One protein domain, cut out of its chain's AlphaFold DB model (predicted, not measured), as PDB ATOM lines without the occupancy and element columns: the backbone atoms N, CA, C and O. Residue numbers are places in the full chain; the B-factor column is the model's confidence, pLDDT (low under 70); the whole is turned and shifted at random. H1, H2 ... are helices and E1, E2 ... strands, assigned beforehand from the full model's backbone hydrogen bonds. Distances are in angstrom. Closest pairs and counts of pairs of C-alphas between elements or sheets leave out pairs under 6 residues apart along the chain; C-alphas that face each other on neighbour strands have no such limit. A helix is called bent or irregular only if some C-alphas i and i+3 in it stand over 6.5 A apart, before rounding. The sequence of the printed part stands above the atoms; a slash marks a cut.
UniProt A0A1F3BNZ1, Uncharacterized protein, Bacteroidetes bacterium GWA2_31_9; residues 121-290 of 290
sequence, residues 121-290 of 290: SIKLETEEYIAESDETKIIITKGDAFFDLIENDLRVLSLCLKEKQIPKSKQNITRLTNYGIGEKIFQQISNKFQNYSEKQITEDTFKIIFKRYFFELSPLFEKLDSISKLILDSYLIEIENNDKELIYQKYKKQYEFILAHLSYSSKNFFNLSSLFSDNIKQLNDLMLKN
ATOM      1  N   SER A 121     -50.964  67.585 -79.655       85.12
ATOM      2  CA  SER A 121     -50.250  66.368 -79.267       85.12
ATOM      3  C   SER A 121     -50.404  66.000 -77.794       85.12
ATOM      4  O   SER A 121     -50.130  64.848 -77.452       85.12
ATOM      5  N   ILE A 122     -50.849  66.932 -76.942       87.88
ATOM      6  CA  ILE A 122     -51.032  66.675 -75.514       87.88
ATOM      7  C   ILE A 122     -52.113  65.615 -75.322       87.88
ATOM      8  O   ILE A 122     -53.221  65.706 -75.864       87.88
ATOM      9  N   LYS A 123     -51.763  64.595 -74.540       86.62
ATOM     10  CA  LYS A 123     -52.636  63.485 -74.177       86.62
ATOM     11  C   LYS A 123     -52.428  63.163 -72.710       86.62
ATOM     12  O   LYS A 123     -51.293  63.002 -72.274       86.62
ATOM     13  N   LEU A 124     -53.532  63.028 -71.991       84.94
ATOM     14  CA  LEU A 124     -53.559  62.538 -70.625       84.94
ATOM     15  C   LEU A 124     -54.383  61.257 -70.591       84.94
ATOM     16  O   LEU A 124     -55.545  61.256 -71.001       84.94
ATOM     17  N   GLU A 125     -53.783  60.187 -70.085       80.56
ATOM     18  CA  GLU A 125     -54.460  58.918 -69.839       80.56
ATOM     19  C   GLU A 125     -54.800  58.836 -68.349       80.56
ATOM     20  O   GLU A 125     -53.917  58.851 -67.491       80.56
ATOM     21  N   THR A 126     -56.092  58.810 -68.032       72.12
ATOM     22  CA  THR A 126     -56.594  58.684 -66.659       72.12
ATOM     23  C   THR A 126     -57.465  57.453 -66.532       72.12
ATOM     24  O   THR A 126     -58.344  57.230 -67.360       72.12
ATOM     25  N   GLU A 127     -57.275  56.687 -65.469       70.69
ATOM     26  CA  GLU A 127     -58.165  55.582 -65.124       70.69
ATOM     27  C   GLU A 127     -59.367  56.123 -64.341       70.69
ATOM     28  O   GLU A 127     -59.205  56.740 -63.286       70.69
ATOM     29  N   GLU A 128     -60.578  55.904 -64.853       69.06
ATOM     30  CA  GLU A 128     -61.820  56.176 -64.130       69.06
ATOM     31  C   GLU A 128     -62.496  54.855 -63.761       69.06
ATOM     32  O   GLU A 128     -62.721  53.986 -64.604       69.06
ATOM     33  N   TYR A 129     -62.800  54.695 -62.474       57.41
ATOM     34  CA  TYR A 129     -63.533  53.544 -61.965       57.41
ATOM     35  C   TYR A 129     -65.037  53.786 -62.104       57.41
ATOM     36  O   TYR A 129     -65.581  54.717 -61.499       57.41
ATOM     37  N   ILE A 130     -65.711  52.941 -62.883       67.75
ATOM     38  CA  ILE A 130     -67.153  53.023 -63.112       67.75
ATOM     39  C   ILE A 130     -67.843  52.093 -62.114       67.75
ATOM     40  O   ILE A 130     -67.856  50.875 -62.274       67.75
ATOM     41  N   ALA A 131     -68.448  52.682 -61.080       57.62
ATOM     42  CA  ALA A 131     -69.096  51.935 -59.999       57.62
ATOM     43  C   ALA A 131     -70.285  51.067 -60.464       57.62
ATOM     44  O   ALA A 131     -70.631  50.103 -59.792       57.62
ATOM     45  N   GLU A 132     -70.912  51.411 -61.593       69.19
ATOM     46  CA  GLU A 132     -72.057  50.678 -62.153       69.19
ATOM     47  C   GLU A 132     -71.651  49.402 -62.900       69.19
ATOM     48  O   GLU A 132     -72.445  48.466 -62.968       69.19
ATOM     49  N   SER A 133     -70.430  49.348 -63.444       64.44
ATOM     50  CA  SER A 133     -69.920  48.202 -64.208       64.44
ATOM     51  C   SER A 133     -68.792  47.444 -63.503       64.44
ATOM     52  O   SER A 133     -68.369  46.417 -64.015       64.44
ATOM     53  N   ASP A 134     -68.321  47.928 -62.347       69.31
ATOM     54  CA  ASP A 134     -67.158  47.403 -61.612       69.31
ATOM     55  C   ASP A 134     -65.904  47.251 -62.500       69.31
ATOM     56  O   ASP A 134     -65.116  46.317 -62.375       69.31
ATOM     57  N   GLU A 135     -65.726  48.194 -63.434       70.00
ATOM     58  CA  GLU A 135     -64.630  48.201 -64.404       70.00
ATOM     59  C   GLU A 135     -63.834  49.509 -64.327       70.00
ATOM     60  O   GLU A 135     -64.380  50.603 -64.142       70.00
ATOM     61  N   THR A 136     -62.517  49.400 -64.508       68.75
ATOM     62  CA  THR A 136     -61.632  50.543 -64.732       68.75
ATOM     63  C   THR A 136     -61.569  50.854 -66.221       68.75
ATOM     64  O   THR A 136     -61.116  50.048 -67.034       68.75
ATOM     65  N   LYS A 137     -62.016  52.053 -66.598       77.44
ATOM     66  CA  LYS A 137     -61.944  52.538 -67.975       77.44
ATOM     67  C   LYS A 137     -60.811  53.545 -68.109       77.44
ATOM     68  O   LYS A 137     -60.747  54.520 -67.364       77.44
ATOM     69  N   ILE A 138     -59.946  53.342 -69.100       75.06
ATOM     70  CA  ILE A 138     -58.946  54.341 -69.480       75.06
ATOM     71  C   ILE A 138     -59.653  55.434 -70.284       75.06
ATOM     72  O   ILE A 138     -60.222  55.186 -71.350       75.06
ATOM     73  N   ILE A 139     -59.618  56.654 -69.762       79.75
ATOM     74  CA  ILE A 139     -60.109  57.861 -70.414       79.75
ATOM     75  C   ILE A 139     -58.908  58.622 -70.944       79.75
ATOM     76  O   ILE A 139     -57.983  58.947 -70.203       79.75
ATOM     77  N   ILE A 140     -58.936  58.909 -72.242       82.06
ATOM     78  CA  ILE A 140     -57.879  59.657 -72.914       82.06
ATOM     79  C   ILE A 140     -58.401  61.059 -73.199       82.06
ATOM     80  O   ILE A 140     -59.259  61.243 -74.064       82.06
ATOM     81  N   THR A 141     -57.857  62.045 -72.495       83.56
ATOM     82  CA  THR A 141     -58.152  63.464 -72.716       83.56
ATOM     83  C   THR A 141     -57.088  64.050 -73.641       83.56
ATOM     84  O   THR A 141     -55.902  63.794 -73.440       83.56
ATOM     85  N   LYS A 142     -57.486  64.794 -74.681       86.06
ATOM     86  CA  LYS A 142     -56.566  65.308 -75.714       86.06
ATOM     87  C   LYS A 142     -56.851  66.766 -76.059       86.06
ATOM     88  O   LYS A 142     -58.012  67.170 -76.033       86.06
ATOM     89  N   GLY A 143     -55.817  67.497 -76.477       83.06
ATOM     90  CA  GLY A 143     -55.962  68.842 -77.042       83.06
ATOM     91  C   GLY A 143     -56.672  69.818 -76.102       83.06
ATOM     92  O   GLY A 143     -56.416  69.821 -74.901       83.06
ATOM     93  N   ASP A 144     -57.606  70.609 -76.635       84.25
ATOM     94  CA  ASP A 144     -58.375  71.603 -75.867       84.25
ATOM     95  C   ASP A 144     -59.116  71.016 -74.659       84.25
ATOM     96  O   ASP A 144     -59.120  71.624 -73.590       84.25
ATOM     97  N   ALA A 145     -59.631  69.786 -74.760       86.25
ATOM     98  CA  ALA A 145     -60.318  69.133 -73.645       86.25
ATOM     99  C   ALA A 145     -59.405  68.921 -72.421       86.25
ATOM    100  O   ALA A 145     -59.879  68.843 -71.288       86.25
ATOM    101  N   PHE A 146     -58.087  68.832 -72.630       88.12
ATOM    102  CA  PHE A 146     -57.121  68.765 -71.535       88.12
ATOM    103  C   PHE A 146     -56.958  70.121 -70.841       88.12
ATOM    104  O   PHE A 146     -56.868  70.178 -69.615       88.12
ATOM    105  N   PHE A 147     -56.984  71.222 -71.594       88.81
ATOM    106  CA  PHE A 147     -56.962  72.562 -71.010       88.81
ATOM    107  C   PHE A 147     -58.259  72.881 -70.269       88.81
ATOM    108  O   PHE A 147     -58.200  73.483 -69.201       88.81
ATOM    109  N   ASP A 148     -59.406  72.415 -70.767       87.88
ATOM    110  CA  ASP A 148     -60.687  72.524 -70.059       87.88
ATOM    111  C   ASP A 148     -60.661  71.765 -68.725       87.88
ATOM    112  O   ASP A 148     -61.182  72.237 -67.709       87.88
ATOM    113  N   LEU A 149     -60.010  70.596 -68.700       86.62
ATOM    114  CA  LEU A 149     -59.784  69.832 -67.475       86.62
ATOM    115  C   LEU A 149     -58.908  70.616 -66.490       86.62
ATOM    116  O   LEU A 149     -59.287  70.751 -65.328       86.62
ATOM    117  N   ILE A 150     -57.787  71.180 -66.955       87.06
ATOM    118  CA  ILE A 150     -56.906  72.030 -66.139       87.06
ATOM    119  C   ILE A 150     -57.670  73.233 -65.584       87.06
ATOM    120  O   ILE A 150     -57.550  73.538 -64.399       87.06
ATOM    121  N   GLU A 151     -58.464  73.916 -66.407       87.81
ATOM    122  CA  GLU A 151     -59.242  75.078 -65.979       87.81
ATOM    123  C   GLU A 151     -60.290  74.705 -64.929       87.81
ATOM    124  O   GLU A 151     -60.445  75.390 -63.912       87.81
ATOM    125  N   ASN A 152     -60.977  73.579 -65.118       86.75
ATOM    126  CA  ASN A 152     -61.915  73.089 -64.125       86.75
ATOM    127  C   ASN A 152     -61.213  72.719 -62.810       86.75
ATOM    128  O   ASN A 152     -61.709  73.061 -61.737       86.75
ATOM    129  N   ASP A 153     -60.052  72.075 -62.881       83.44
ATOM    130  CA  ASP A 153     -59.260  71.710 -61.711       83.44
ATOM    131  C   ASP A 153     -58.726  72.950 -60.976       83.44
ATOM    132  O   ASP A 153     -58.798  73.011 -59.747       83.44
ATOM    133  N   LEU A 154     -58.299  73.988 -61.708       85.19
ATOM    134  CA  LEU A 154     -57.920  75.295 -61.153       85.19
ATOM    135  C   LEU A 154     -59.080  75.918 -60.387       85.19
ATOM    136  O   LEU A 154     -58.917  76.367 -59.249       85.19
ATOM    137  N   ARG A 155     -60.268  75.925 -60.989       84.56
ATOM    138  CA  ARG A 155     -61.476  76.475 -60.374       84.56
ATOM    139  C   ARG A 155     -61.879  75.695 -59.123       84.56
ATOM    140  O   ARG A 155     -62.150  76.301 -58.092       84.56
ATOM    141  N   VAL A 156     -61.902  74.364 -59.185       82.12
ATOM    142  CA  VAL A 156     -62.282  73.525 -58.038       82.12
ATOM    143  C   VAL A 156     -61.280  73.687 -56.898       82.12
ATOM    144  O   VAL A 156     -61.690  73.913 -55.760       82.12
ATOM    145  N   LEU A 157     -59.976  73.620 -57.185       80.69
ATOM    146  CA  LEU A 157     -58.942  73.723 -56.157       80.69
ATOM    147  C   LEU A 157     -58.920  75.118 -55.518       80.69
ATOM    148  O   LEU A 157     -58.864  75.220 -54.294       80.69
ATOM    149  N   SER A 158     -59.034  76.183 -56.318       82.88
ATOM    150  CA  SER A 158     -59.072  77.559 -55.804       82.88
ATOM    151  C   SER A 158     -60.292  77.813 -54.915       82.88
ATOM    152  O   SER A 158     -60.144  78.392 -53.837       82.88
ATOM    153  N   LEU A 159     -61.476  77.316 -55.298       81.44
ATOM    154  CA  LEU A 159     -62.683  77.381 -54.466       81.44
ATOM    155  C   LEU A 159     -62.507  76.619 -53.149       81.44
ATOM    156  O   LEU A 159     -62.769  77.175 -52.085       81.44
ATOM    157  N   CYS A 160     -61.996  75.384 -53.197       76.25
ATOM    158  CA  CYS A 160     -61.765  74.589 -51.989       76.25
ATOM    159  C   CYS A 160     -60.792  75.297 -51.032       76.25
ATOM    160  O   CYS A 160     -61.027  75.358 -49.823       76.25
ATOM    161  N   LEU A 161     -59.701  75.856 -51.566       77.00
ATOM    162  CA  LEU A 161     -58.706  76.586 -50.780       77.00
ATOM    163  C   LEU A 161     -59.282  77.863 -50.153       77.00
ATOM    164  O   LEU A 161     -58.968  78.149 -48.995       77.00
ATOM    165  N   LYS A 162     -60.150  78.580 -50.881       76.50
ATOM    166  CA  LYS A 162     -60.848  79.794 -50.425       76.50
ATOM    167  C   LYS A 162     -61.862  79.496 -49.321       76.50
ATOM    168  O   LYS A 162     -61.891  80.190 -48.307       76.50
ATOM    169  N   GLU A 163     -62.668  78.452 -49.491       77.00
ATOM    170  CA  GLU A 163     -63.729  78.078 -48.547       77.00
ATOM    171  C   GLU A 163     -63.213  77.311 -47.321       77.00
ATOM    172  O   GLU A 163     -63.963  77.096 -46.367       77.00
ATOM    173  N   LYS A 164     -61.934  76.903 -47.320       69.38
ATOM    174  CA  LYS A 164     -61.290  76.081 -46.275       69.38
ATOM    175  C   LYS A 164     -62.011  74.758 -46.002       69.38
ATOM    176  O   LYS A 164     -61.818  74.145 -44.951       69.38
ATOM    177  N   GLN A 165     -62.846  74.312 -46.931       67.19
ATOM    178  CA  GLN A 165     -63.557  73.051 -46.829       67.19
ATOM    179  C   GLN A 165     -62.889  72.050 -47.752       67.19
ATOM    180  O   GLN A 165     -62.749  72.275 -48.953       67.19
ATOM    181  N   ILE A 166     -62.492  70.918 -47.171       63.12
ATOM    182  CA  ILE A 166     -62.158  69.745 -47.968       63.12
ATOM    183  C   ILE A 166     -63.437  69.385 -48.722       63.12
ATOM    184  O   ILE A 166     -64.507  69.292 -48.108       63.12
ATOM    185  N   PRO A 167     -63.367  69.242 -50.049       62.88
ATOM    186  CA  PRO A 167     -64.549  69.022 -50.844       62.88
ATOM    187  C   PRO A 167     -65.224  67.723 -50.404       62.88
ATOM    188  O   PRO A 167     -64.595  66.676 -50.310       62.88
ATOM    189  N   LYS A 168     -66.526  67.797 -50.116       60.00
ATOM    190  CA  LYS A 168     -67.295  66.682 -49.535       60.00
ATOM    191  C   LYS A 168     -67.566  65.551 -50.530       60.00
ATOM    192  O   LYS A 168     -67.876  64.433 -50.129       60.00
ATOM    193  N   SER A 169     -67.477  65.827 -51.830       64.25
ATOM    194  CA  SER A 169     -67.690  64.817 -52.866       64.25
ATOM    195  C   SER A 169     -66.488  63.876 -52.960       64.25
ATOM    196  O   SER A 169     -65.357  64.343 -53.123       64.25
ATOM    197  N   LYS A 170     -66.745  62.563 -52.977       58.75
ATOM    198  CA  LYS A 170     -65.727  61.510 -53.127       58.75
ATOM    199  C   LYS A 170     -64.787  61.760 -54.320       58.75
ATOM    200  O   LYS A 170     -63.581  61.649 -54.155       58.75
ATOM    201  N   GLN A 171     -65.312  62.218 -55.462       58.91
ATOM    202  CA  GLN A 171     -64.520  62.572 -56.653       58.91
ATOM    203  C   GLN A 171     -63.486  63.682 -56.404       58.91
ATOM    204  O   GLN A 171     -62.330  63.540 -56.790       58.91
ATOM    205  N   ASN A 172     -63.855  64.773 -55.732       63.09
ATOM    206  CA  ASN A 172     -62.922  65.873 -55.463       63.09
ATOM    207  C   ASN A 172     -61.875  65.522 -54.390       63.09
ATOM    208  O   ASN A 172     -60.757  66.029 -54.450       63.09
ATOM    209  N   ILE A 173     -62.202  64.634 -53.442       58.91
ATOM    210  CA  ILE A 173     -61.218  64.075 -52.498       58.91
ATOM    211  C   ILE A 173     -60.193  63.239 -53.266       58.91
ATOM    212  O   ILE A 173     -58.995  63.432 -53.079       58.91
ATOM    213  N   THR A 174     -60.651  62.381 -54.186       60.56
ATOM    214  CA  THR A 174     -59.770  61.604 -55.068       60.56
ATOM    215  C   THR A 174     -58.889  62.513 -55.933       60.56
ATOM    216  O   THR A 174     -57.697  62.255 -56.081       60.56
ATOM    217  N   ARG A 175     -59.424  63.630 -56.446       64.75
ATOM    218  CA  ARG A 175     -58.634  64.629 -57.189       64.75
ATOM    219  C   ARG A 175     -57.570  65.302 -56.319       64.75
ATOM    220  O   ARG A 175     -56.416  65.360 -56.728       64.75
ATOM    221  N   LEU A 176     -57.907  65.721 -55.098       65.12
ATOM    222  CA  LEU A 176     -56.933  66.282 -54.150       65.12
ATOM    223  C   LEU A 176     -55.811  65.299 -53.810       65.12
ATOM    224  O   LEU A 176     -54.637  65.675 -53.831       65.12
ATOM    225  N   THR A 177     -56.149  64.030 -53.577       61.94
ATOM    226  CA  THR A 177     -55.140  62.985 -53.375       61.94
ATOM    227  C   THR A 177     -54.294  62.752 -54.626       61.94
ATOM    228  O   THR A 177     -53.087  62.559 -54.499       61.94
ATOM    229  N   ASN A 178     -54.869  62.861 -55.829       66.50
ATOM    230  CA  ASN A 178     -54.124  62.759 -57.089       66.50
ATOM    231  C   ASN A 178     -53.137  63.925 -57.277       66.50
ATOM    232  O   ASN A 178     -52.071  63.736 -57.862       66.50
ATOM    233  N   TYR A 179     -53.415  65.107 -56.725       66.44
ATOM    234  CA  TYR A 179     -52.437  66.205 -56.672       66.44
ATOM    235  C   TYR A 179     -51.347  66.006 -55.602       66.44
ATOM    236  O   TYR A 179     -50.491  66.872 -55.430       66.44
ATOM    237  N   GLY A 180     -51.368  64.897 -54.852       64.25
ATOM    238  CA  GLY A 180     -50.480  64.669 -53.708       64.25
ATOM    239  C   GLY A 180     -50.836  65.524 -52.488       64.25
ATOM    240  O   GLY A 180     -50.038  65.646 -51.558       64.25
ATOM    241  N   ILE A 181     -52.030  66.126 -52.474       67.38
ATOM    242  CA  ILE A 181     -52.498  66.997 -51.400       67.38
ATOM    243  C   ILE A 181     -53.377  66.170 -50.463       67.38
ATOM    244  O   ILE A 181     -54.595  66.084 -50.611       67.38
ATOM    245  N   GLY A 182     -52.743  65.543 -49.472       66.38
ATOM    246  CA  GLY A 182     -53.467  64.925 -48.362       66.38
ATOM    247  C   GLY A 182     -54.148  65.969 -47.474       66.38
ATOM    248  O   GLY A 182     -53.751  67.132 -47.447       66.38
ATOM    249  N   GLU A 183     -55.126  65.546 -46.676       66.62
ATOM    250  CA  GLU A 183     -55.920  66.402 -45.776       66.62
ATOM    251  C   GLU A 183     -55.068  67.329 -44.884       66.62
ATOM    252  O   GLU A 183     -55.339  68.525 -44.781       66.62
ATOM    253  N   LYS A 184     -53.967  66.821 -44.315       66.44
ATOM    254  CA  LYS A 184     -53.032  67.628 -43.508       66.44
ATOM    255  C   LYS A 184     -52.317  68.708 -44.325       66.44
ATOM    256  O   LYS A 184     -52.155  69.830 -43.854       66.44
ATOM    257  N   ILE A 185     -51.892  68.373 -45.543       68.50
ATOM    258  CA  ILE A 185     -51.209  69.302 -46.455       68.50
ATOM    259  C   ILE A 185     -52.212  70.349 -46.948       68.50
ATOM    260  O   ILE A 185     -51.893  71.534 -46.967       68.50
ATOM    261  N   PHE A 186     -53.446  69.939 -47.253       72.69
ATOM    262  CA  PHE A 186     -54.527  70.844 -47.625       72.69
ATOM    263  C   PHE A 186     -54.793  71.884 -46.534       72.69
ATOM    264  O   PHE A 186     -54.822  73.076 -46.823       72.69
ATOM    265  N   GLN A 187     -54.914  71.462 -45.272       69.62
ATOM    266  CA  GLN A 187     -55.118  72.381 -44.148       69.62
ATOM    267  C   GLN A 187     -53.934  73.340 -43.958       69.62
ATOM    268  O   GLN A 187     -54.137  74.529 -43.716       69.62
ATOM    269  N   GLN A 188     -52.693  72.865 -44.109       73.75
ATOM    270  CA  GLN A 188     -51.501  73.721 -44.045       73.75
ATOM    271  C   GLN A 188     -51.474  74.766 -45.166       73.75
ATOM    272  O   GLN A 188     -51.168  75.931 -44.915       73.75
ATOM    273  N   ILE A 189     -51.799  74.355 -46.391       74.00
ATOM    274  CA  ILE A 189     -51.858  75.224 -47.565       74.00
ATOM    275  C   ILE A 189     -53.003  76.240 -47.410       74.00
ATOM    276  O   ILE A 189     -52.775  77.441 -47.509       74.00
ATOM    277  N   SER A 190     -54.209  75.784 -47.071       73.12
ATOM    278  CA  SER A 190     -55.389  76.635 -46.867       73.12
ATOM    279  C   SER A 190     -55.188  77.662 -45.744       73.12
ATOM    280  O   SER A 190     -55.592  78.817 -45.876       73.12
ATOM    281  N   ASN A 191     -54.477  77.300 -44.670       74.69
ATOM    282  CA  ASN A 191     -54.133  78.248 -43.609       74.69
ATOM    283  C   ASN A 191     -53.144  79.334 -44.061       74.69
ATOM    284  O   ASN A 191     -53.248  80.463 -43.586       74.69
ATOM    285  N   LYS A 192     -52.227  79.044 -44.996       76.44
ATOM    286  CA  LYS A 192     -51.338  80.072 -45.574       76.44
ATOM    287  C   LYS A 192     -52.098  81.094 -46.422       76.44
ATOM    288  O   LYS A 192     -51.718  82.260 -46.440       76.44
ATOM    289  N   PHE A 193     -53.195  80.686 -47.056       72.88
ATOM    290  CA  PHE A 193     -54.000  81.548 -47.924       72.88
ATOM    291  C   PHE A 193     -54.906  82.549 -47.188       72.88
ATOM    292  O   PHE A 193     -55.554  83.361 -47.842       72.88
ATOM    293  N   GLN A 194     -54.937  82.560 -45.847       64.88
ATOM    294  CA  GLN A 194     -55.806  83.461 -45.067       64.88
ATOM    295  C   GLN A 194     -55.626  84.953 -45.383       64.88
ATOM    296  O   GLN A 194     -56.584  85.709 -45.266       64.88
ATOM    297  N   ASN A 195     -54.424  85.355 -45.799       70.81
ATOM    298  CA  ASN A 195     -54.073  86.754 -46.065       70.81
ATOM    299  C   ASN A 195     -53.836  87.039 -47.555       70.81
ATOM    300  O   ASN A 195     -53.294  88.088 -47.898       70.81
ATOM    301  N   TYR A 196     -54.159  86.091 -48.437       78.69
ATOM    302  CA  TYR A 196     -53.833  86.200 -49.853       78.69
ATOM    303  C   TYR A 196     -54.977  86.863 -50.616       78.69
ATOM    304  O   TYR A 196     -56.154  86.595 -50.379       78.69
ATOM    305  N   SER A 197     -54.619  87.716 -51.571       81.38
ATOM    306  CA  SER A 197     -55.560  88.206 -52.576       81.38
ATOM    307  C   SER A 197     -56.036  87.062 -53.476       81.38
ATOM    308  O   SER A 197     -55.336  86.065 -53.659       81.38
ATOM    309  N   GLU A 198     -57.206  87.224 -54.094       78.56
ATOM    310  CA  GLU A 198     -57.769  86.235 -55.024       78.56
ATOM    311  C   GLU A 198     -56.790  85.878 -56.152       78.56
ATOM    312  O   GLU A 198     -56.594  84.704 -56.452       78.56
ATOM    313  N   LYS A 199     -56.064  86.876 -56.671       82.25
ATOM    314  CA  LYS A 199     -54.998  86.681 -57.660       82.25
ATOM    315  C   LYS A 199     -53.894  85.746 -57.151       82.25
ATOM    316  O   LYS A 199     -53.527  84.808 -57.847       82.25
ATOM    317  N   GLN A 200     -53.396  85.959 -55.932       82.38
ATOM    318  CA  GLN A 200     -52.334  85.124 -55.353       82.38
ATOM    319  C   GLN A 200     -52.799  83.682 -55.104       82.38
ATOM    320  O   GLN A 200     -52.022  82.748 -55.291       82.38
ATOM    321  N   ILE A 201     -54.066  83.487 -54.717       80.25
ATOM    322  CA  ILE A 201     -54.653  82.147 -54.573       80.25
ATOM    323  C   ILE A 201     -54.652  81.435 -55.929       80.25
ATOM    324  O   ILE A 201     -54.223  80.284 -56.008       80.25
ATOM    325  N   THR A 202     -55.084  82.107 -57.000       83.06
ATOM    326  CA  THR A 202     -55.082  81.540 -58.355       83.06
ATOM    327  C   THR A 202     -53.670  81.203 -58.838       83.06
ATOM    328  O   THR A 202     -53.460  80.111 -59.362       83.06
ATOM    329  N   GLU A 203     -52.691  82.085 -58.623       85.69
ATOM    330  CA  GLU A 203     -51.298  81.860 -59.031       85.69
ATOM    331  C   GLU A 203     -50.672  80.644 -58.330       85.69
ATOM    332  O   GLU A 203     -50.056  79.796 -58.975       85.69
ATOM    333  N   ASP A 204     -50.851  80.506 -57.016       83.56
ATOM    334  CA  ASP A 204     -50.296  79.362 -56.286       83.56
ATOM    335  C   ASP A 204     -51.066  78.061 -56.554       83.56
ATOM    336  O   ASP A 204     -50.460  76.989 -56.627       83.56
ATOM    337  N   THR A 205     -52.380  78.144 -56.781       83.75
ATOM    338  CA  THR A 205     -53.201  77.020 -57.268       83.75
ATOM    339  C   THR A 205     -52.685  76.535 -58.623       83.75
ATOM    340  O   THR A 205     -52.516  75.331 -58.834       83.75
ATOM    341  N   PHE A 206     -52.339  77.465 -59.517       87.06
ATOM    342  CA  PHE A 206     -51.727  77.137 -60.797       87.06
ATOM    343  C   PHE A 206     -50.381  76.449 -60.642       87.06
ATOM    344  O   PHE A 206     -50.133  75.469 -61.336       87.06
ATOM    345  N   LYS A 207     -49.541  76.858 -59.685       86.62
ATOM    346  CA  LYS A 207     -48.264  76.169 -59.436       86.62
ATOM    347  C   LYS A 207     -48.430  74.710 -59.042       86.62
ATOM    348  O   LYS A 207     -47.658  73.860 -59.483       86.62
ATOM    349  N   ILE A 208     -49.440  74.419 -58.233       83.88
ATOM    350  CA  ILE A 208     -49.761  73.053 -57.818       83.88
ATOM    351  C   ILE A 208     -50.209  72.221 -59.027       83.88
ATOM    352  O   ILE A 208     -49.706  71.117 -59.235       83.88
ATOM    353  N   ILE A 209     -51.112  72.763 -59.843       85.06
ATOM    354  CA  ILE A 209     -51.669  72.065 -61.009       85.06
ATOM    355  C   ILE A 209     -50.630  71.903 -62.119       85.06
ATOM    356  O   ILE A 209     -50.490  70.815 -62.671       85.06
ATOM    357  N   PHE A 210     -49.826  72.930 -62.385       86.12
ATOM    358  CA  PHE A 210     -48.717  72.852 -63.330       86.12
ATOM    359  C   PHE A 210     -47.728  71.755 -62.934       86.12
ATOM    360  O   PHE A 210     -47.313  70.968 -63.774       86.12
ATOM    361  N   LYS A 211     -47.403  71.633 -61.639       86.19
ATOM    362  CA  LYS A 211     -46.531  70.560 -61.146       86.19
ATOM    363  C   LYS A 211     -47.133  69.168 -61.365       86.19
ATOM    364  O   LYS A 211     -46.385  68.229 -61.626       86.19
ATOM    365  N   ARG A 212     -48.458  69.019 -61.250       84.44
ATOM    366  CA  ARG A 212     -49.150  67.749 -61.518       84.44
ATOM    367  C   ARG A 212     -49.026  67.343 -62.984       84.44
ATOM    368  O   ARG A 212     -48.756  66.179 -63.247       84.44
ATOM    369  N   TYR A 213     -49.234  68.290 -63.888       86.88
ATOM    370  CA  TYR A 213     -49.277  68.065 -65.334       86.88
ATOM    371  C   TYR A 213     -47.977  68.468 -66.038       86.88
ATOM    372  O   TYR A 213     -47.975  68.815 -67.218       86.88
ATOM    373  N   PHE A 214     -46.867  68.499 -65.296       87.12
ATOM    374  CA  PHE A 214     -45.616  69.066 -65.785       87.12
ATOM    375  C   PHE A 214     -45.114  68.334 -67.029       87.12
ATOM    376  O   PHE A 214     -44.705  68.976 -67.988       87.12
ATOM    377  N   PHE A 215     -45.170  67.002 -67.035       86.75
ATOM    378  CA  PHE A 215     -44.662  66.200 -68.148       86.75
ATOM    379  C   PHE A 215     -45.449  66.436 -69.438       86.75
ATOM    380  O   PHE A 215     -44.861  66.512 -70.514       86.75
ATOM    381  N   GLU A 216     -46.763  66.597 -69.326       88.19
ATOM    382  CA  GLU A 216     -47.659  66.852 -70.447       88.19
ATOM    383  C   GLU A 216     -47.536  68.297 -70.949       88.19
ATOM    384  O   GLU A 216     -47.611  68.547 -72.150       88.19
ATOM    385  N   LEU A 217     -47.319  69.254 -70.042       88.44
ATOM    386  CA  LEU A 217     -47.287  70.685 -70.354       88.44
ATOM    387  C   LEU A 217     -45.899  71.219 -70.727       88.44
ATOM    388  O   LEU A 217     -45.828  72.232 -71.424       88.44
ATOM    389  N   SER A 218     -44.810  70.573 -70.296       89.50
ATOM    390  CA  SER A 218     -43.432  71.048 -70.521       89.50
ATOM    391  C   SER A 218     -43.132  71.335 -71.997       89.50
ATOM    392  O   SER A 218     -42.663  72.435 -72.287       89.50
ATOM    393  N   PRO A 219     -43.465  70.445 -72.958       89.88
ATOM    394  CA  PRO A 219     -43.164  70.695 -74.368       89.88
ATOM    395  C   PRO A 219     -43.889  71.921 -74.926       89.88
ATOM    396  O   PRO A 219     -43.353  72.637 -75.769       89.88
ATOM    397  N   LEU A 220     -45.119  72.177 -74.470       90.50
ATOM    398  CA  LEU A 220     -45.858  73.369 -74.865       90.50
ATOM    399  C   LEU A 220     -45.263  74.620 -74.214       90.50
ATOM    400  O   LEU A 220     -45.073  75.625 -74.894       90.50
ATOM    401  N   PHE A 221     -44.950  74.552 -72.920       90.62
ATOM    402  CA  PHE A 221     -44.359  75.661 -72.180       90.62
ATOM    403  C   PHE A 221     -43.034  76.121 -72.801       90.62
ATOM    404  O   PHE A 221     -42.852  77.314 -73.024       90.62
ATOM    405  N   GLU A 222     -42.151  75.191 -73.170       91.00
ATOM    406  CA  GLU A 222     -40.883  75.498 -73.847       91.00
ATOM    407  C   GLU A 222     -41.093  76.229 -75.178       91.00
ATOM    408  O   GLU A 222     -40.387  77.189 -75.485       91.00
ATOM    409  N   LYS A 223     -42.097  75.824 -75.965       91.62
ATOM    410  CA  LYS A 223     -42.417  76.500 -77.230       91.62
ATOM    411  C   LYS A 223     -43.013  77.889 -77.017       91.62
ATOM    412  O   LYS A 223     -42.676  78.810 -77.758       91.62
ATOM    413  N   LEU A 224     -43.876  78.046 -76.014       91.31
ATOM    414  CA  LEU A 224     -44.437  79.344 -75.633       91.31
ATOM    415  C   LEU A 224     -43.346  80.301 -75.130       91.31
ATOM    416  O   LEU A 224     -43.376  81.485 -75.464       91.31
ATOM    417  N   ASP A 225     -42.368  79.803 -74.375       91.81
ATOM    418  CA  ASP A 225     -41.217  80.587 -73.926       91.81
ATOM    419  C   ASP A 225     -40.324  80.991 -75.105       91.81
ATOM    420  O   ASP A 225     -40.028  82.173 -75.282       91.81
ATOM    421  N   SER A 226     -39.981  80.024 -75.962       93.00
ATOM    422  CA  SER A 226     -39.176  80.234 -77.167       93.00
ATOM    423  C   SER A 226     -39.776  81.296 -78.091       93.00
ATOM    424  O   SER A 226     -39.077  82.234 -78.480       93.00
ATOM    425  N   ILE A 227     -41.074  81.202 -78.410       92.62
ATOM    426  CA  ILE A 227     -41.705  82.181 -79.305       92.62
ATOM    427  C   ILE A 227     -41.795  83.557 -78.648       92.62
ATOM    428  O   ILE A 227     -41.644  84.579 -79.317       92.62
ATOM    429  N   SER A 228     -42.008  83.592 -77.328       92.50
ATOM    430  CA  SER A 228     -42.094  84.852 -76.596       92.50
ATOM    431  C   SER A 228     -40.752  85.568 -76.598       92.50
ATOM    432  O   SER A 228     -40.694  86.773 -76.837       92.50
ATOM    433  N   LYS A 229     -39.668  84.811 -76.408       93.00
ATOM    434  CA  LYS A 229     -38.300  85.303 -76.517       93.00
ATOM    435  C   LYS A 229     -37.989  85.811 -77.925       93.00
ATOM    436  O   LYS A 229     -37.480  86.916 -78.057       93.00
ATOM    437  N   LEU A 230     -38.354  85.061 -78.968       92.44
ATOM    438  CA  LEU A 230     -38.144  85.470 -80.361       92.44
ATOM    439  C   LEU A 230     -38.799  86.830 -80.661       92.44
ATOM    440  O   LEU A 230     -38.173  87.702 -81.270       92.44
ATOM    441  N   ILE A 231     -40.048  87.022 -80.222       91.44
ATOM    442  CA  ILE A 231     -40.772  88.290 -80.384       91.44
ATOM    443  C   ILE A 231     -40.081  89.412 -79.607       91.44
ATOM    444  O   ILE A 231     -39.883  90.492 -80.160       91.44
ATOM    445  N   LEU A 232     -39.715  89.168 -78.345       91.06
ATOM    446  CA  LEU A 232     -39.062  90.155 -77.484       91.06
ATOM    447  C   LEU A 232     -37.714  90.610 -78.033       91.06
ATOM    448  O   LEU A 232     -37.501  91.810 -78.190       91.06
ATOM    449  N   ASP A 233     -36.830  89.666 -78.348       89.62
ATOM    450  CA  ASP A 233     -35.485  89.954 -78.844       89.62
ATOM    451  C   ASP A 233     -35.569  90.764 -80.145       89.62
ATOM    452  O   ASP A 233     -34.912  91.795 -80.295       89.62
ATOM    453  N   SER A 234     -36.464  90.367 -81.056       88.44
ATOM    454  CA  SER A 234     -36.659  91.063 -82.332       88.44
ATOM    455  C   SER A 234     -37.249  92.467 -82.152       88.44
ATOM    456  O   SER A 234     -36.799  93.418 -82.791       88.44
ATOM    457  N   TYR A 235     -38.215  92.620 -81.243       88.94
ATOM    458  CA  TYR A 235     -38.798  93.914 -80.890       88.94
ATOM    459  C   TYR A 235     -37.753  94.877 -80.313       88.94
ATOM    460  O   TYR A 235     -37.688  96.035 -80.733       88.94
ATOM    461  N   LEU A 236     -36.923  94.405 -79.378       86.56
ATOM    462  CA  LEU A 236     -35.881  95.215 -78.745       86.56
ATOM    463  C   LEU A 236     -34.839  95.687 -79.769       86.56
ATOM    464  O   LEU A 236     -34.522  96.876 -79.803       86.56
ATOM    465  N   ILE A 237     -34.386  94.796 -80.657       84.69
ATOM    466  CA  ILE A 237     -33.423  95.122 -81.723       84.69
ATOM    467  C   ILE A 237     -33.993  96.158 -82.707       84.69
ATOM    468  O   ILE A 237     -33.292  97.088 -83.123       84.69
ATOM    469  N   GLU A 238     -35.262  96.024 -83.105       83.19
ATOM    470  CA  GLU A 238     -35.869  96.953 -84.064       83.19
ATOM    471  C   GLU A 238     -36.142  98.335 -83.455       83.19
ATOM    472  O   GLU A 238     -35.948  99.341 -84.148       83.19
ATOM    473  N   ILE A 239     -36.557  98.409 -82.183       85.12
ATOM    474  CA  ILE A 239     -36.867  99.679 -81.507       85.12
ATOM    475  C   ILE A 239     -35.643 100.565 -81.305       85.12
ATOM    476  O   ILE A 239     -35.772 101.787 -81.386       85.12
ATOM    477  N   GLU A 240     -34.465  99.992 -81.059       77.06
ATOM    478  CA  GLU A 240     -33.236 100.780 -80.897       77.06
ATOM    479  C   GLU A 240     -32.914 101.634 -82.135       77.06
ATOM    480  O   GLU A 240     -32.225 102.648 -82.031       77.06
ATOM    481  N   ASN A 241     -33.457 101.265 -83.299       68.50
ATOM    482  CA  ASN A 241     -33.042 101.798 -84.590       68.50
ATOM    483  C   ASN A 241     -34.127 102.587 -85.347       68.50
ATOM    484  O   ASN A 241     -33.828 103.128 -86.413       68.50
ATOM    485  N   ASN A 242     -35.374 102.644 -84.858       77.00
ATOM    486  CA  ASN A 242     -36.538 103.064 -85.656       77.00
ATOM    487  C   ASN A 242     -37.684 103.679 -84.802       77.00
ATOM    488  O   ASN A 242     -37.576 103.835 -83.588       77.00
ATOM    489  N   ASP A 243     -38.799 104.036 -85.456       80.44
ATOM    490  CA  ASP A 243     -40.021 104.552 -84.821       80.44
ATOM    491  C   ASP A 243     -40.710 103.495 -83.933       80.44
ATOM    492  O   ASP A 243     -41.145 102.437 -84.402       80.44
ATOM    493  N   LYS A 244     -40.828 103.811 -82.640       83.81
ATOM    494  CA  LYS A 244     -41.315 102.902 -81.594       83.81
ATOM    495  C   LYS A 244     -42.761 102.472 -81.799       83.81
ATOM    496  O   LYS A 244     -43.098 101.331 -81.489       83.81
ATOM    497  N   GLU A 245     -43.618 103.359 -82.296       85.88
ATOM    498  CA  GLU A 245     -45.059 103.094 -82.338       85.88
ATOM    499  C   GLU A 245     -45.425 102.132 -83.472       85.88
ATOM    500  O   GLU A 245     -46.169 101.171 -83.268       85.88
ATOM    501  N   LEU A 246     -44.817 102.317 -84.646       84.81
ATOM    502  CA  LEU A 246     -44.989 101.409 -85.779       84.81
ATOM    503  C   LEU A 246     -44.493  99.992 -85.448       84.81
ATOM    504  O   LEU A 246     -45.157  99.006 -85.779       84.81
ATOM    505  N   ILE A 247     -43.345  99.889 -84.774       85.44
ATOM    506  CA  ILE A 247     -42.754  98.604 -84.380       85.44
ATOM    507  C   ILE A 247     -43.600  97.914 -83.316       85.44
ATOM    508  O   ILE A 247     -43.870  96.719 -83.424       85.44
ATOM    509  N   TYR A 248     -44.083  98.659 -82.324       88.25
ATOM    510  CA  TYR A 248     -44.997  98.116 -81.328       88.25
ATOM    511  C   TYR A 248     -46.236  97.489 -81.980       88.25
ATOM    512  O   TYR A 248     -46.547  96.331 -81.714       88.25
ATOM    513  N   GLN A 249     -46.893  98.197 -82.905       88.06
ATOM    514  CA  GLN A 249     -48.072  97.673 -83.606       88.06
ATOM    515  C   GLN A 249     -47.767  96.409 -84.419       88.06
ATOM    516  O   GLN A 249     -48.591  95.497 -84.499       88.06
ATOM    517  N   LYS A 250     -46.577  96.333 -85.018       87.88
ATOM    518  CA  LYS A 250     -46.118  95.164 -85.775       87.88
ATOM    519  C   LYS A 250     -46.001  93.922 -84.885       87.88
ATOM    520  O   LYS A 250     -46.601  92.899 -85.203       87.88
ATOM    521  N   TYR A 251     -45.297  94.009 -83.759       89.19
ATOM    522  CA  TYR A 251     -45.117  92.859 -82.863       89.19
ATOM    523  C   TYR A 251     -46.356  92.560 -82.008       89.19
ATOM    524  O   TYR A 251     -46.598  91.396 -81.687       89.19
ATOM    525  N   LYS A 252     -47.208  93.559 -81.734       91.06
ATOM    526  CA  LYS A 252     -48.532  93.352 -81.128       91.06
ATOM    527  C   LYS A 252     -49.407  92.443 -81.990       91.06
ATOM    528  O   LYS A 252     -50.012  91.522 -81.459       91.06
ATOM    529  N   LYS A 253     -49.399  92.618 -83.317       90.38
ATOM    530  CA  LYS A 253     -50.111  91.709 -84.234       90.38
ATOM    531  C   LYS A 253     -49.597  90.274 -84.161       90.38
ATOM    532  O   LYS A 253     -50.406  89.355 -84.212       90.38
ATOM    533  N   GLN A 254     -48.285  90.071 -84.017       90.25
ATOM    534  CA  GLN A 254     -47.717  88.723 -83.884       90.25
ATOM    535  C   GLN A 254     -48.083  88.073 -82.546       90.25
ATOM    536  O   GLN A 254     -48.425  86.892 -82.491       90.25
ATOM    537  N   TYR A 255     -48.112  88.857 -81.472       89.94
ATOM    538  CA  TYR A 255     -48.635  88.410 -80.184       89.94
ATOM    539  C   TYR A 255     -50.130  88.044 -80.260       89.94
ATOM    540  O   TYR A 255     -50.533  86.962 -79.837       89.94
ATOM    541  N   GLU A 256     -50.955  88.905 -80.860       90.44
ATOM    542  CA  GLU A 256     -52.383  88.650 -81.078       90.44
ATOM    543  C   GLU A 256     -52.619  87.426 -81.968       90.44
ATOM    544  O   GLU A 256     -53.544  86.655 -81.712       90.44
ATOM    545  N   PHE A 257     -51.760  87.203 -82.967       90.00
ATOM    546  CA  PHE A 257     -51.792  86.012 -83.807       90.00
ATOM    547  C   PHE A 257     -51.607  84.742 -82.976       90.00
ATOM    548  O   PHE A 257     -52.410  83.823 -83.117       90.00
ATOM    549  N   ILE A 258     -50.624  84.687 -82.067       87.75
ATOM    550  CA  ILE A 258     -50.451  83.534 -81.166       87.75
ATOM    551  C   ILE A 258     -51.718  83.318 -80.339       87.75
ATOM    552  O   ILE A 258     -52.251  82.211 -80.299       87.75
ATOM    553  N   LEU A 259     -52.233  84.382 -79.715       88.31
ATOM    554  CA  LEU A 259     -53.416  84.293 -78.862       88.31
ATOM    555  C   LEU A 259     -54.669  83.838 -79.618       88.31
ATOM    556  O   LEU A 259     -55.504  83.153 -79.034       88.31
ATOM    557  N   ALA A 260     -54.809  84.207 -80.891       87.56
ATOM    558  CA  ALA A 260     -55.940  83.811 -81.725       87.56
ATOM    559  C   ALA A 260     -55.952  82.310 -82.060       87.56
ATOM    560  O   ALA A 260     -57.009  81.769 -82.378       87.56
ATOM    561  N   HIS A 261     -54.802  81.634 -81.977       82.81
ATOM    562  CA  HIS A 261     -54.688  80.190 -82.205       82.81
ATOM    563  C   HIS A 261     -54.900  79.357 -80.936       82.81
ATOM    564  O   HIS A 261     -54.898  78.129 -81.008       82.81
ATOM    565  N   LEU A 262     -55.073  80.004 -79.783       85.38
ATOM    566  CA  LEU A 262     -55.321  79.341 -78.512       85.38
ATOM    567  C   LEU A 262     -56.814  79.398 -78.179       85.38
ATOM    568  O   LEU A 262     -57.452  80.446 -78.299       85.38
ATOM    569  N   SER A 263     -57.366  78.279 -77.706       86.06
ATOM    570  CA  SER A 263     -58.689  78.269 -77.081       86.06
ATOM    571  C   SER A 263     -58.692  79.125 -75.808       86.06
ATOM    572  O   SER A 263     -57.642  79.527 -75.298       86.06
ATOM    573  N   TYR A 264     -59.876  79.429 -75.270       86.19
ATOM    574  CA  TYR A 264     -60.002  80.234 -74.051       86.19
ATOM    575  C   TYR A 264     -59.186  79.647 -72.881       86.19
ATOM    576  O   TYR A 264     -58.391  80.354 -72.257       86.19
ATOM    577  N   SER A 265     -59.306  78.340 -72.660       84.50
ATOM    578  CA  SER A 265     -58.619  77.591 -71.605       84.50
ATOM    579  C   SER A 265     -57.098  77.584 -71.823       84.50
ATOM    580  O   SER A 265     -56.325  77.851 -70.899       84.50
ATOM    581  N   SER A 266     -56.643  77.389 -73.067       84.88
ATOM    582  CA  SER A 266     -55.220  77.474 -73.430       84.88
ATOM    583  C   SER A 266     -54.654  78.891 -73.300       84.88
ATOM    584  O   SER A 266     -53.497  79.066 -72.922       84.88
ATOM    585  N   LYS A 267     -55.459  79.924 -73.563       88.50
ATOM    586  CA  LYS A 267     -55.072  81.324 -73.355       88.50
ATOM    587  C   LYS A 267     -54.905  81.641 -71.870       88.50
ATOM    588  O   LYS A 267     -53.942  82.307 -71.493       88.50
ATOM    589  N   ASN A 268     -55.800  81.137 -71.020       86.19
ATOM    590  CA  ASN A 268     -55.653  81.244 -69.568       86.19
ATOM    591  C   ASN A 268     -54.375  80.549 -69.084       86.19
ATOM    592  O   ASN A 268     -53.620  81.124 -68.298       86.19
ATOM    593  N   PHE A 269     -54.084  79.361 -69.617       87.38
ATOM    594  CA  PHE A 269     -52.826  78.666 -69.369       87.38
ATOM    595  C   PHE A 269     -51.601  79.490 -69.800       87.38
ATOM    596  O   PHE A 269     -50.658  79.634 -69.021       87.38
ATOM    597  N   PHE A 270     -51.611  80.075 -71.001       87.38
ATOM    598  CA  PHE A 270     -50.531  80.940 -71.487       87.38
ATOM    599  C   PHE A 270     -50.303  82.147 -70.569       87.38
ATOM    600  O   PHE A 270     -49.173  82.425 -70.172       87.38
ATOM    601  N   ASN A 271     -51.376  82.824 -70.159       87.12
ATOM    602  CA  ASN A 271     -51.286  83.960 -69.244       87.12
ATOM    603  C   ASN A 271     -50.676  83.558 -67.898       87.12
ATOM    604  O   ASN A 271     -49.794  84.247 -67.399       87.12
ATOM    605  N   LEU A 272     -51.106  82.434 -67.321       86.62
ATOM    606  CA  LEU A 272     -50.572  81.936 -66.052       86.62
ATOM    607  C   LEU A 272     -49.148  81.372 -66.184       86.62
ATOM    608  O   LEU A 272     -48.397  81.357 -65.210       86.62
ATOM    609  N   SER A 273     -48.730  80.981 -67.389       88.00
ATOM    610  CA  SER A 273     -47.355  80.552 -67.673       88.00
ATOM    611  C   SER A 273     -46.329  81.674 -67.467       88.00
ATOM    612  O   SER A 273     -45.156  81.389 -67.225       88.00
ATOM    613  N   SER A 274     -46.752  82.946 -67.430       89.12
ATOM    614  CA  SER A 274     -45.887  84.071 -67.043       89.12
ATOM    615  C   SER A 274     -45.350  83.973 -65.610       89.12
ATOM    616  O   SER A 274     -44.455  84.723 -65.232       89.12
ATOM    617  N   LEU A 275     -45.908  83.087 -64.777       86.94
ATOM    618  CA  LEU A 275     -45.390  82.802 -63.436       86.94
ATOM    619  C   LEU A 275     -44.072  82.022 -63.461       86.94
ATOM    620  O   LEU A 275     -43.362  82.005 -62.457       86.94
ATOM    621  N   PHE A 276     -43.768  81.368 -64.583       87.75
ATOM    622  CA  PHE A 276     -42.623  80.472 -64.735       87.75
ATOM    623  C   PHE A 276     -41.613  80.936 -65.783       87.75
ATOM    624  O   PHE A 276     -40.489  80.447 -65.782       87.75
ATOM    625  N   SER A 277     -41.997  81.860 -66.668       91.38
ATOM    626  CA  SER A 277     -41.126  82.420 -67.702       91.38
ATOM    627  C   SER A 277     -41.105  83.943 -67.633       91.38
ATOM    628  O   SER A 277     -42.139  84.607 -67.771       91.38
ATOM    629  N   ASP A 278     -39.898  84.492 -67.493       90.94
ATOM    630  CA  ASP A 278     -39.663  85.931 -67.583       90.94
ATOM    631  C   ASP A 278     -39.932  86.465 -68.995       90.94
ATOM    632  O   ASP A 278     -40.416  87.588 -69.124       90.94
ATOM    633  N   ASN A 279     -39.704  85.669 -70.045       91.19
ATOM    634  CA  ASN A 279     -39.980  86.076 -71.425       91.19
ATOM    635  C   ASN A 279     -41.489  86.242 -71.646       91.19
ATOM    636  O   ASN A 279     -41.944  87.281 -72.114       91.19
ATOM    637  N   ILE A 280     -42.296  85.256 -71.240       89.81
ATOM    638  CA  ILE A 280     -43.761  85.344 -71.344       89.81
ATOM    639  C   ILE A 280     -44.271  86.533 -70.521       89.81
ATOM    640  O   ILE A 280     -45.130  87.291 -70.972       89.81
ATOM    641  N   LYS A 281     -43.716  86.737 -69.321       91.69
ATOM    642  CA  LYS A 281     -44.077  87.859 -68.451       91.69
ATOM    643  C   LYS A 281     -43.764  89.215 -69.075       91.69
ATOM    644  O   LYS A 281     -44.648  90.065 -69.124       91.69
ATOM    645  N   GLN A 282     -42.541  89.416 -69.556       91.00
ATOM    646  CA  GLN A 282     -42.129  90.666 -70.195       91.00
ATOM    647  C   GLN A 282     -42.942  90.939 -71.459       91.00
ATOM    648  O   GLN A 282     -43.366  92.073 -71.674       91.00
ATOM    649  N   LEU A 283     -43.212  89.906 -72.262       89.69
ATOM    650  CA  LEU A 283     -44.031  90.038 -73.458       89.69
ATOM    651  C   LEU A 283     -45.468  90.440 -73.113       89.69
ATOM    652  O   LEU A 283     -45.985  91.391 -73.692       89.69
ATOM    653  N   ASN A 284     -46.093  89.774 -72.138       88.56
ATOM    654  CA  ASN A 284     -47.430  90.130 -71.664       88.56
ATOM    655  C   ASN A 284     -47.463  91.561 -71.113       88.56
ATOM    656  O   ASN A 284     -48.348  92.334 -71.471       88.56
ATOM    657  N   ASP A 285     -46.482  91.940 -70.290       89.56
ATOM    658  CA  ASP A 285     -46.380  93.293 -69.743       89.56
ATOM    659  C   ASP A 285     -46.220  94.350 -70.842       89.56
ATOM    660  O   ASP A 285     -46.800  95.425 -70.731       89.56
ATOM    661  N   LEU A 286     -45.455  94.069 -71.899       87.69
ATOM    662  CA  LEU A 286     -45.270  94.992 -73.020       87.69
ATOM    663  C   LEU A 286     -46.522  95.090 -73.896       87.69
ATOM    664  O   LEU A 286     -46.936  96.190 -74.258       87.69
ATOM    665  N   MET A 287     -47.141  93.959 -74.231       86.50
ATOM    666  CA  MET A 287     -48.226  93.906 -75.213       86.50
ATOM    667  C   MET A 287     -49.598  94.253 -74.622       86.50
ATOM    668  O   MET A 287     -50.457  94.734 -75.360       86.50
ATOM    669  N   LEU A 288     -49.802  94.067 -73.311       79.88
ATOM    670  CA  LEU A 288     -51.081  94.325 -72.633       79.88
ATOM    671  C   LEU A 288     -51.151  95.675 -71.899       79.88
ATOM    672  O   LEU A 288     -52.243  96.066 -71.495       79.88
ATOM    673  N   LYS A 289     -50.035  96.393 -71.696       66.12
ATOM    674  CA  LYS A 289     -50.033  97.663 -70.935       66.12
ATOM    675  C   LYS A 289     -50.565  98.896 -71.679       66.12
ATOM    676  O   LYS A 289     -50.588  99.952 -71.057       66.12
ATOM    677  N   ASN A 290     -51.026  98.779 -72.929       48.97
ATOM    678  CA  ASN A 290     -51.634  99.881 -73.696       48.97
ATOM    679  C   ASN A 290     -52.879  99.443 -74.480       48.97
ATOM    680  O   ASN A 290     -52.749  98.587 -75.396       48.97
TER     681      ASN A 290
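This is residues 121 to 290 of the 290 residues of an uncharacterized protein of Bacteroidetes bacterium GWA2_31_9 (UniProt A0A1F3BNZ1). Two groups of helices join end to end in a flat, loose model, with a two-strand hairpin, E1 and E2, as an arm at one end. One group has H1 as its hub, with H3 and H4 packed on it and H2 close by; the other is the helical hairpin of H5 and H6, with H8 packed on H5, and H7 lies between the groups. The printed part has 170 residues, with two named strands followed by eight named helices; the sheet, order E1 - E2, is antiparallel and the class is mostly helix. The whole is loose, with a radius of gyration of the C-alphas of 19.4 A and spans of 66 by 39 by 20 A.

E1, residues 123 to 130, begins at C-alpha 123 (-52.636, 63.485, -74.177) and is 21.0 A long; E2, residues 135 to 142, is 22.0 A. H1, residues 144 to 163, is 28.6 A. H2 is residues 170 to 178, H3 is 183 to 195 and H4 is 198 to 212. H5, residues 214 to 239, is 35.5 A, with a kink of 26 degrees near residue 221. H6, residues 244 to 260, is 24.0 A. H7 is residues 264 to 273. H8, residues 278 to 288, ends at C-alpha 288 (-51.081, 94.325, -72.633). H3 and H5 are irregular: C-alphas 192 and 195 are 7.2 A apart, and C-alphas 216 and 219 are 7.1 A apart.

E1 and E2 form a hairpin, with N 124 and O 141 2.9 A apart and N 139 and O 126 2.8 A apart, within hydrogen-bond range. H1 touches H4 at a steep tilt of 53 degrees, opposite ways, closest at the C-alphas of Ser 158 and Thr 205, 6.1 A. With residues 161 to 162 alone H1 touches H3, closest at the C-alphas of Leu 161 and Ser 190, 5.1 A. With residues 144 to 151 alone it touches H7, closest at the C-alphas of Phe 147 and Ser 265, 5.3 A. H2 and H3 are near each other. H5 and H6 are a helical hairpin at a shallow tilt of 18 degrees, closest at the C-alphas of Ile 239 and Ile 247, 6.6 A. H5 touches H8, closest at the C-alphas of Lys 229 and Asn 279, 5.4 A. In H1, H2, H4, H6, H7 and H8 every O i to N i+4 pair is within hydrogen-bond range; in H3 it is 7 of 9 and in H5 20 of 22.

The two C-alphas farthest apart, those of Asp 134 and Asn 241, are 68.2 A apart. The printed part has no cut and no long link. Mean pLDDT of the printed part is 80.8; 35 residues are under 70, among them residues 128 to 134 and 164 to 185.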